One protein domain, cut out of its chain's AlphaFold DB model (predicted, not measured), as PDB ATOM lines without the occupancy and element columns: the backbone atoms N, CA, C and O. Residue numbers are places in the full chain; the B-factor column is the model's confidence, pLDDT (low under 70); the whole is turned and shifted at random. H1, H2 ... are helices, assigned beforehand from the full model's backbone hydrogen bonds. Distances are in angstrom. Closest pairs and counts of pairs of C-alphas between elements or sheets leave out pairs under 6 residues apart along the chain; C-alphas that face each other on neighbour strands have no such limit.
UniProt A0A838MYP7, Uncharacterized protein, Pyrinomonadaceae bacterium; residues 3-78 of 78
ATOM      1  N   ILE A   3     171.040 179.222 115.271       74.75
ATOM      2  CA  ILE A   3     172.174 180.125 115.520       74.75
ATOM      3  C   ILE A   3     171.584 181.399 116.129       74.75
ATOM      4  O   ILE A   3     170.630 181.949 115.580       74.75
ATOM      5  N   ASP A   4     172.096 181.818 117.289       80.06
ATOM      6  CA  ASP A   4     171.626 182.988 118.052       80.06
ATOM      7  C   ASP A   4     170.109 183.016 118.337       80.06
ATOM      8  O   ASP A   4     169.481 184.073 118.395       80.06
ATOM      9  N   GLY A   5     169.493 181.843 118.516       80.00
ATOM     10  CA  GLY A   5     168.059 181.709 118.793       80.00
ATOM     11  C   GLY A   5     167.169 181.717 117.547       80.00
ATOM     12  O   GLY A   5     165.953 181.586 117.680       80.00
ATOM     13  N   VAL A   6     167.743 181.843 116.344       78.12
ATOM     14  CA  VAL A   6     166.998 181.864 115.081       78.12
ATOM     15  C   VAL A   6     167.108 180.519 114.374       78.12
ATOM     16  O   VAL A   6     168.166 180.134 113.863       78.12
ATOM     17  N   GLU A   7     165.976 179.825 114.286       83.69
ATOM     18  CA  GLU A   7     165.828 178.617 113.482       83.69
ATOM     19  C   GLU A   7     165.554 178.979 112.025       83.69
ATOM     20  O   GLU A   7     164.519 179.550 111.681       83.69
ATOM     21  N   ARG A   8     166.493 178.631 111.145       84.56
ATOM     22  CA  ARG A   8     166.305 178.707 109.693       84.56
ATOM     23  C   ARG A   8     167.147 177.647 108.984       84.56
ATOM     24  O   ARG A   8     167.953 176.936 109.598       84.56
ATOM     25  N   ARG A   9     166.939 177.529 107.673       86.19
ATOM     26  CA  ARG A   9     167.857 176.802 106.793       86.19
ATOM     27  C   ARG A   9     169.124 177.639 106.645       86.19
ATOM     28  O   ARG A   9     169.038 178.807 106.283       86.19
ATOM     29  N   TYR A  10     170.257 177.028 106.957       87.75
ATOM     30  CA  TYR A  10     171.582 177.614 106.799       87.75
ATOM     31  C   TYR A  10     172.374 176.748 105.832       87.75
ATOM     32  O   TYR A  10     172.227 175.521 105.846       87.75
ATOM     33  N   GLY A  11     173.203 177.389 105.017       90.50
ATOM     34  CA  GLY A  11     174.249 176.713 104.262       90.50
ATOM     35  C   GLY A  11     175.595 176.875 104.958       90.50
ATOM     36  O   GLY A  11     175.725 177.644 105.914       90.50
ATOM     37  N   PHE A  12     176.604 176.146 104.494       91.75
ATOM     38  CA  PHE A  12     177.977 176.397 104.907       91.75
ATOM     39  C   PHE A  12     178.966 176.083 103.795       91.75
ATOM     40  O   PHE A  12     178.698 175.254 102.929       91.75
ATOM     41  N   TYR A  13     180.139 176.699 103.899       93.25
ATOM     42  CA  TYR A  13     181.324 176.327 103.138       93.25
ATOM     43  C   TYR A  13     182.371 175.713 104.055       93.25
ATOM     44  O   TYR A  13     182.496 176.078 105.232       93.25
ATOM     45  N   THR A  14     183.124 174.755 103.520       93.81
ATOM     46  CA  THR A  14     184.242 174.149 104.230       93.81
ATOM     47  C   THR A  14     185.232 173.515 103.259       93.81
ATOM     48  O   THR A  14     184.844 173.052 102.191       93.81
ATOM     49  N   THR A  15     186.500 173.457 103.656       93.31
ATOM     50  CA  THR A  15     187.561 172.768 102.914       93.31
ATOM     51  C   THR A  15     187.920 171.478 103.642       93.31
ATOM     52  O   THR A  15     188.038 171.456 104.873       93.31
ATOM     53  N   ARG A  16     188.078 170.382 102.898       93.31
ATOM     54  CA  ARG A  16     188.499 169.082 103.430       93.31
ATOM     55  C   ARG A  16     189.665 168.543 102.623       93.31
ATOM     56  O   ARG A  16     189.719 168.724 101.413       93.31
ATOM     57  N   PHE A  17     190.565 167.869 103.324       93.00
ATOM     58  CA  PHE A  17     191.689 167.154 102.737       93.00
ATOM     59  C   PHE A  17     191.430 165.662 102.902       93.00
ATOM     60  O   PHE A  17     191.151 165.200 104.012       93.00
ATOM     61  N   VAL A  18     191.492 164.926 101.799       92.81
ATOM     62  CA  VAL A  18     191.273 163.480 101.754       92.81
ATOM     63  C   VAL A  18     192.293 162.845 100.825       92.81
ATOM     64  O   VAL A  18     192.728 163.466  99.856       92.81
ATOM     65  N   GLU A  19     192.681 161.614 101.134       93.19
ATOM     66  CA  GLU A  19     193.426 160.773 100.201       93.19
ATOM     67  C   GLU A  19     192.427 160.016  99.327       93.19
ATOM     68  O   GLU A  19     191.448 159.468  99.837       93.19
ATOM     69  N   ALA A  20     192.668 160.007  98.020       94.81
ATOM     70  CA  ALA A  20     191.828 159.352  97.027       94.81
ATOM     71  C   ALA A  20     192.647 159.067  95.760       94.81
ATOM     72  O   ALA A  20     193.665 159.715  95.519       94.81
ATOM     73  N   GLN A  21     192.208 158.101  94.952       95.50
ATOM     74  CA  GLN A  21     192.859 157.718  93.696       95.50
ATOM     75  C   GLN A  21     192.308 158.480  92.483       95.50
ATOM     76  O   GLN A  21     192.919 158.442  91.415       95.50
ATOM     77  N   SER A  22     191.171 159.168  92.629       95.44
ATOM     78  CA  SER A  22     190.580 160.038  91.607       95.44
ATOM     79  C   SER A  22     189.798 161.198  92.230       95.44
ATOM     80  O   SER A  22     189.519 161.196  93.431       95.44
ATOM     81  N   GLU A  23     189.421 162.183  91.410       94.81
ATOM     82  CA  GLU A  23     188.571 163.302  91.841       94.81
ATOM     83  C   GLU A  23     187.197 162.821  92.326       94.81
ATOM     84  O   GLU A  23     186.708 163.285  93.354       94.81
ATOM     85  N   GLU A  24     186.598 161.833  91.655       95.00
ATOM     86  CA  GLU A  24     185.305 161.268  92.055       95.00
ATOM     87  C   GLU A  24     185.388 160.546  93.406       95.00
ATOM     88  O   GLU A  24     184.480 160.648  94.236       95.00
ATOM     89  N   GLU A  25     186.483 159.821  93.653       95.81
ATOM     90  CA  GLU A  25     186.717 159.193  94.953       95.81
ATOM     91  C   GLU A  25     186.969 160.250  96.038       95.81
ATOM     92  O   GLU A  25     186.460 160.107  97.154       95.81
ATOM     93  N   ALA A  26     187.673 161.339  95.712       95.00
ATOM     94  CA  ALA A  26     187.907 162.449  96.632       95.00
ATOM     95  C   ALA A  26     186.591 163.124  97.041       95.00
ATOM     96  O   ALA A  26     186.342 163.331  98.233       95.00
ATOM     97  N   GLU A  27     185.709 163.407  96.079       94.88
ATOM     98  CA  GLU A  27     184.389 163.970  96.358       94.88
ATOM     99  C   GLU A  27     183.580 163.049  97.275       94.88
ATOM    100  O   GLU A  27     183.065 163.480  98.313       94.88
ATOM    101  N   LEU A  28     183.509 161.758  96.938       94.38
ATOM    102  CA  LEU A  28     182.771 160.782  97.733       94.38
ATOM    103  C   LEU A  28     183.334 160.671  99.157       94.38
ATOM    104  O   LEU A  28     182.561 160.596 100.120       94.38
ATOM    105  N   ALA A  29     184.660 160.684  99.306       93.19
ATOM    106  CA  ALA A  29     185.333 160.646 100.597       93.19
ATOM    107  C   ALA A  29     184.991 161.878 101.446       93.19
ATOM    108  O   ALA A  29     184.602 161.726 102.605       93.19
ATOM    109  N   VAL A  30     185.046 163.085 100.870       92.94
ATOM    110  CA  VAL A  30     184.680 164.333 101.565       92.94
ATOM    111  C   VAL A  30     183.209 164.335 101.967       92.94
ATOM    112  O   VAL A  30     182.881 164.641 103.116       92.94
ATOM    113  N   VAL A  31     182.310 163.960 101.058       92.38
ATOM    114  CA  VAL A  31     180.871 163.918 101.339       92.38
ATOM    115  C   VAL A  31     180.569 162.921 102.456       92.38
ATOM    116  O   VAL A  31     179.821 163.238 103.382       92.38
ATOM    117  N   ASN A  32     181.166 161.728 102.420       91.88
ATOM    118  CA  ASN A  32     180.993 160.735 103.480       91.88
ATOM    119  C   ASN A  32     181.589 161.204 104.808       91.88
ATOM    120  O   ASN A  32     180.994 160.967 105.860       91.88
ATOM    121  N   LEU A  33     182.720 161.901 104.775       91.88
ATOM    122  CA  LEU A  33     183.330 162.479 105.963       91.88
ATOM    123  C   LEU A  33     182.405 163.501 106.630       91.88
ATOM    124  O   LEU A  33     182.190 163.436 107.838       91.88
ATOM    125  N   LEU A  34     181.809 164.404 105.848       91.62
ATOM    126  CA  LEU A  34     180.888 165.420 106.358       91.62
ATOM    127  C   LEU A  34     179.551 164.826 106.819       91.62
ATOM    128  O   LEU A  34     179.038 165.234 107.859       91.62
ATOM    129  N   ARG A  35     179.008 163.821 106.113       90.19
ATOM    130  CA  ARG A  35     177.781 163.109 106.532       90.19
ATOM    131  C   ARG A  35     177.910 162.463 107.907       90.19
ATOM    132  O   ARG A  35     176.908 162.336 108.602       90.19
ATOM    133  N   ASN A  36     179.117 162.039 108.270       90.06
ATOM    134  CA  ASN A  36     179.394 161.371 109.535       90.06
ATOM    135  C   ASN A  36     180.016 162.309 110.584       90.06
ATOM    136  O   ASN A  36     180.334 161.848 111.679       90.06
ATOM    137  N   ASP A  37     180.186 163.606 110.289       90.19
ATOM    138  CA  ASP A  37     180.720 164.572 111.254       90.19
ATOM    139  C   ASP A  37     179.699 164.785 112.385       90.19
ATOM    140  O   ASP A  37     178.613 165.323 112.133       90.19
ATOM    141  N   PRO A  38     180.015 164.418 113.643       89.62
ATOM    142  CA  PRO A  38     179.057 164.502 114.741       89.62
ATOM    143  C   PRO A  38     178.508 165.915 114.957       89.62
ATOM    144  O   PRO A  38     177.360 166.062 115.369       89.62
ATOM    145  N   ARG A  39     179.299 166.953 114.653       88.12
ATOM    146  CA  ARG A  39     178.889 168.356 114.809       88.12
ATOM    147  C   ARG A  39     177.799 168.725 113.811       88.12
ATOM    148  O   ARG A  39     176.877 169.447 114.167       88.12
ATOM    149  N   LEU A  40     177.892 168.218 112.580       88.75
ATOM    150  CA  LEU A  40     176.864 168.427 111.563       88.75
ATOM    151  C   LEU A  40     175.644 167.560 111.854       88.75
ATOM    152  O   LEU A  40     174.538 168.085 111.911       88.75
ATOM    153  N   VAL A  41     175.838 166.266 112.123       89.69
ATOM    154  CA  VAL A  41     174.742 165.325 112.411       89.69
ATOM    155  C   VAL A  41     173.861 165.822 113.560       89.69
ATOM    156  O   VAL A  41     172.640 165.769 113.455       89.69
ATOM    157  N   GLN A  42     174.460 166.346 114.632       88.56
ATOM    158  CA  GLN A  42     173.717 166.878 115.780       88.56
ATOM    159  C   GLN A  42     173.044 168.230 115.500       88.56
ATOM    160  O   GLN A  42     172.088 168.584 116.186       88.56
ATOM    161  N   ALA A  43     173.527 168.993 114.518       86.88
ATOM    162  CA  ALA A  43     173.022 170.328 114.206       86.88
ATOM    163  C   ALA A  43     171.981 170.349 113.067       86.88
ATOM    164  O   ALA A  43     171.310 171.369 112.849       86.88
ATOM    165  N   VAL A  44     171.830 169.238 112.334       89.12
ATOM    166  CA  VAL A  44     170.789 169.062 111.317       89.12
ATOM    167  C   VAL A  44     169.430 168.933 111.997       89.12
ATOM    168  O   VAL A  44     169.187 168.037 112.798       89.12
ATOM    169  N   MET A  45     168.525 169.834 111.626       89.25
ATOM    170  CA  MET A  45     167.133 169.861 112.092       89.25
ATOM    171  C   MET A  45     166.148 169.582 110.949       89.25
ATOM    172  O   MET A  45     164.941 169.710 111.123       89.25
ATOM    173  N   ASN A  46     166.665 169.256 109.762       88.44
ATOM    174  CA  ASN A  46     165.864 168.945 108.588       88.44
ATOM    175  C   ASN A  46     165.060 167.657 108.801       88.44
ATOM    176  O   ASN A  46     165.538 166.700 109.414       88.44
ATOM    177  N   GLU A  47     163.861 167.608 108.226       88.19
ATOM    178  CA  GLU A  47     163.104 166.365 108.146       88.19
ATOM    179  C   GLU A  47     163.806 165.353 107.234       88.19
ATOM    180  O   GLU A  47     164.502 165.708 106.284       88.19
ATOM    181  N   LYS A  48     163.568 164.058 107.472       86.62
ATOM    182  CA  LYS A  48     164.167 162.980 106.662       86.62
ATOM    183  C   LYS A  48     163.778 163.034 105.181       86.62
ATOM    184  O   LYS A  48     164.498 162.480 104.358       86.62
ATOM    185  N   ILE A  49     162.643 163.657 104.859       92.12
ATOM    186  CA  ILE A  49     162.159 163.822 103.482       92.12
ATOM    187  C   ILE A  49     162.845 164.980 102.738       92.12
ATOM    188  O   ILE A  49     162.676 165.094 101.529       92.12
ATOM    189  N   ASP A  50     163.617 165.813 103.442       88.06
ATOM    190  CA  ASP A  50     164.323 166.982 102.907       88.06
ATOM    191  C   ASP A  50     165.753 167.065 103.482       88.06
ATOM    192  O   ASP A  50     166.084 167.988 104.239       88.06
ATOM    193  N   PRO A  51     166.608 166.061 103.210       87.56
ATOM    194  CA  PRO A  51     167.941 166.006 103.789       87.56
ATOM    195  C   PRO A  51     168.829 167.147 103.262       87.56
ATOM    196  O   PRO A  51     168.665 167.588 102.123       87.56
ATOM    197  N   PRO A  52     169.826 167.595 104.044       88.69
ATOM    198  CA  PRO A  52     170.828 168.530 103.554       88.69
ATOM    199  C   PRO A  52     171.549 167.981 102.320       88.69
ATOM    200  O   PRO A  52     171.935 166.809 102.278       88.69
ATOM    201  N   MET A  53     171.776 168.849 101.338       90.06
ATOM    202  CA  MET A  53     172.581 168.542 100.159       90.06
ATOM    203  C   MET A  53     174.011 169.041 100.364       90.06
ATOM    204  O   MET A  53     174.225 170.115 100.921       90.06
ATOM    205  N   MET A  54     174.985 168.256  99.909       89.62
ATOM    206  CA  MET A  54     176.406 168.601  99.910       89.62
ATOM    207  C   MET A  54     176.977 168.253  98.541       89.62
ATOM    208  O   MET A  54     176.639 167.203  97.998       89.62
ATOM    209  N   TYR A  55     177.823 169.126  98.014       87.88
ATOM    210  CA  TYR A  55     178.519 168.962  96.742       87.88
ATOM    211  C   TYR A  55     179.918 169.573  96.864       87.88
ATOM    212  O   TYR A  55     180.109 170.507  97.650       87.88
ATOM    213  N   ALA A  56     180.891 169.041  96.125       90.75
ATOM    214  CA  ALA A  56     182.188 169.692  95.998       90.75
ATOM    215  C   ALA A  56     182.080 170.854  94.999       90.75
ATOM    216  O   ALA A  56     181.619 170.674  93.876       90.75
ATOM    217  N   GLU A  57     182.474 172.056  95.416       92.00
ATOM    218  CA  GLU A  57     182.537 173.216  94.515       92.00
ATOM    219  C   GLU A  57     183.838 173.226  93.700       92.00
ATOM    220  O   GLU A  57     183.831 173.572  92.523       92.00
ATOM    221  N   GLU A  58     184.942 172.796  94.314       94.62
ATOM    222  CA  GLU A  58     186.263 172.706  93.698       94.62
ATOM    223  C   GLU A  58     187.026 171.520  94.295       94.62
ATOM    224  O   GLU A  58     186.928 171.239  95.495       94.62
ATOM    225  N   ILE A  59     187.797 170.829  93.455       95.06
ATOM    226  CA  ILE A  59     188.713 169.758  93.851       95.06
ATOM    227  C   ILE A  59     190.073 170.086  93.245       95.06
ATOM    228  O   ILE A  59     190.179 170.457  92.080       95.06
ATOM    229  N   THR A  60     191.128 169.994  94.051       95.19
ATOM    230  CA  THR A  60     192.502 170.229  93.601       95.19
ATOM    231  C   THR A  60     193.404 169.145  94.163       95.19
ATOM    232  O   THR A  60     193.469 168.950  95.378       95.19
ATOM    233  N   GLU A  61     194.128 168.455  93.282       95.25
ATOM    234  CA  GLU A  61     195.128 167.470  93.684       95.25
ATOM    235  C   GLU A  61     196.335 168.162  94.334       95.25
ATOM    236  O   GLU A  61     196.907 169.119  93.805       95.25
ATOM    237  N   LEU A  62     196.754 167.642  95.487       93.50
ATOM    238  CA  LEU A  62     197.929 168.112  96.209       93.50
ATOM    239  C   LEU A  62     198.960 166.991  96.307       93.50
ATOM    240  O   LEU A  62     198.631 165.859  96.639       93.50
ATOM    241  N   LYS A  63     200.242 167.331  96.121       93.38
ATOM    242  CA  LYS A  63     201.351 166.370  96.290       93.38
ATOM    243  C   LYS A  63     201.477 165.841  97.724       93.38
ATOM    244  O   LYS A  63     202.003 164.755  97.932       93.38
ATOM    245  N   SER A  64     201.086 166.647  98.710       90.69
ATOM    246  CA  SER A  64     200.953 166.261 100.118       90.69
ATOM    247  C   SER A  64     200.089 167.291 100.845       90.69
ATOM    248  O   SER A  64     199.998 168.436 100.394       90.69
ATOM    249  N   PHE A  65     199.546 166.933 102.008       90.19
ATOM    250  CA  PHE A  65     198.826 167.881 102.865       90.19
ATOM    251  C   PHE A  65     199.745 168.815 103.669       90.19
ATOM    252  O   PHE A  65     199.251 169.729 104.315       90.19
ATOM    253  N   GLY A  66     201.071 168.643 103.638       88.88
ATOM    254  CA  GLY A  66     201.997 169.514 104.370       88.88
ATOM    255  C   GLY A  66     201.632 169.650 105.855       88.88
ATOM    256  O   GLY A  66     201.518 168.652 106.561       88.88
ATOM    257  N   GLU A  67     201.436 170.886 106.316       87.12
ATOM    258  CA  GLU A  67     201.039 171.203 107.700       87.12
ATOM    259  C   GLU A  67     199.515 171.342 107.885       87.12
ATOM    260  O   GLU A  67     199.051 171.723 108.963       87.12
ATOM    261  N   TYR A  68     198.711 171.057 106.852       85.06
ATOM    262  CA  TYR A  68     197.258 171.140 106.966       85.06
ATOM    263  C   TYR A  68     196.733 170.089 107.947       85.06
ATOM    264  O   TYR A  68     197.098 168.913 107.909       85.06
ATOM    265  N   GLN A  69     195.823 170.515 108.823       77.69
ATOM    266  CA  GLN A  69     195.127 169.589 109.704       77.69
ATOM    267  C   GLN A  69     194.182 168.720 108.876       77.69
ATOM    268  O   GLN A  69     193.309 169.240 108.185       77.69
ATOM    269  N   VAL A  70     194.324 167.402 108.998       81.62
ATOM    270  CA  VAL A  70     193.422 166.417 108.394       81.62
ATOM    271  C   VAL A  70     192.547 165.748 109.462       81.62
ATOM    272  O   VAL A  70     193.031 165.464 110.558       81.62
ATOM    273  N   PRO A  71     191.249 165.525 109.192       72.06
ATOM    274  CA  PRO A  71     190.562 165.822 107.929       72.06
ATOM    275  C   PRO A  71     190.191 167.304 107.722       72.06
ATOM    276  O   PRO A  71     189.597 167.651 106.703       72.06
ATOM    277  N   GLY A  72     190.535 168.177 108.671       75.69
ATOM    278  CA  GLY A  72     190.248 169.612 108.641       75.69
ATOM    279  C   GLY A  72     189.285 170.038 109.744       75.69
ATOM    280  O   GLY A  72     188.591 169.223 110.359       75.69
ATOM    281  N   THR A  73     189.240 171.338 110.017       79.69
ATOM    282  CA  THR A  73     188.309 171.943 110.976       79.69
ATOM    283  C   THR A  73     187.701 173.217 110.386       79.69
ATOM    284  O   THR A  73     188.207 173.758 109.408       79.69
ATOM    285  N   GLY A  74     186.590 173.680 110.967       85.25
ATOM    286  CA  GLY A  74     185.941 174.934 110.581       85.25
ATOM    287  C   GLY A  74     184.769 174.770 109.612       85.25
ATOM    288  O   GLY A  74     184.765 173.913 108.729       85.25
ATOM    289  N   PHE A  75     183.761 175.614 109.803       90.00
ATOM    290  CA  PHE A  75     182.587 175.755 108.949       90.00
ATOM    291  C   PHE A  75     182.246 177.241 108.872       90.00
ATOM    292  O   PHE A  75     182.180 177.903 109.910       90.00
ATOM    293  N   SER A  76     182.012 177.746 107.667       90.50
ATOM    294  CA  SER A  76     181.557 179.120 107.448       90.50
ATOM    295  C   SER A  76     180.074 179.095 107.101       90.50
ATOM    296  O   SER A  76     179.730 178.815 105.954       90.50
ATOM    297  N   PHE A  77     179.208 179.326 108.093       89.25
ATOM    298  CA  PHE A  77     177.747 179.309 107.937       89.25
ATOM    299  C   PHE A  77     177.200 180.640 107.400       89.25
ATOM    300  O   PHE A  77     177.719 181.700 107.751       89.25
ATOM    301  N   PHE A  78     176.130 180.580 106.600       86.62
ATOM    302  CA  PHE A  78     175.388 181.740 106.081       86.62
ATOM    303  C   PHE A  78     173.870 181.543 106.195       86.62
ATOM    304  O   PHE A  78     173.392 180.402 105.986       86.62
TER     305      PHE A  78
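AT A GLANCE: This is residues 3 to 78 of the 78 residues of an uncharacterized protein of Pyrinomonadaceae bacterium (UniProt A0A838MYP7). This is an elongated domain with little regular structure, in which two helices in succession, the longer H1 and the short H2, make a corner on one side of long extended stretches that run largely lengthwise. Residues 12 to 13 and 76 to 77 come side by side in a short antiparallel pairing. The printed part has 76 residues, 19 of them in the named helices; its class is all helix, with no named strand. It is only just loose, close to compact, with a radius of gyration of the C-alphas of 13.9 A and spans of 42 by 26 by 20 A.

IN THESE COORDINATES: H1, residues 23 to 35, runs 18.2 A from C-alpha 23 at (188.571, 163.302, 91.841). H2, residues 38 to 43, runs 8.4 A and ends with C-alpha 43 at (173.022, 170.328, 114.206).

HOW THE PARTS SIT: H1 and H2 are close but not clearly touching; their closest C-alphas, of Arg 35 and Val 41, are 7.0 A apart. They run the same way at a steep tilt of 63 degrees. In both, every O i to N i+4 pair is within hydrogen-bond range.

THE WHOLE: The C-alphas farthest apart, of Gly 5 and Lys 63, are 43.0 A apart. The printed part has no cut, and the link from H1 to H2 is tight. No printed residue has a pLDDT under 70.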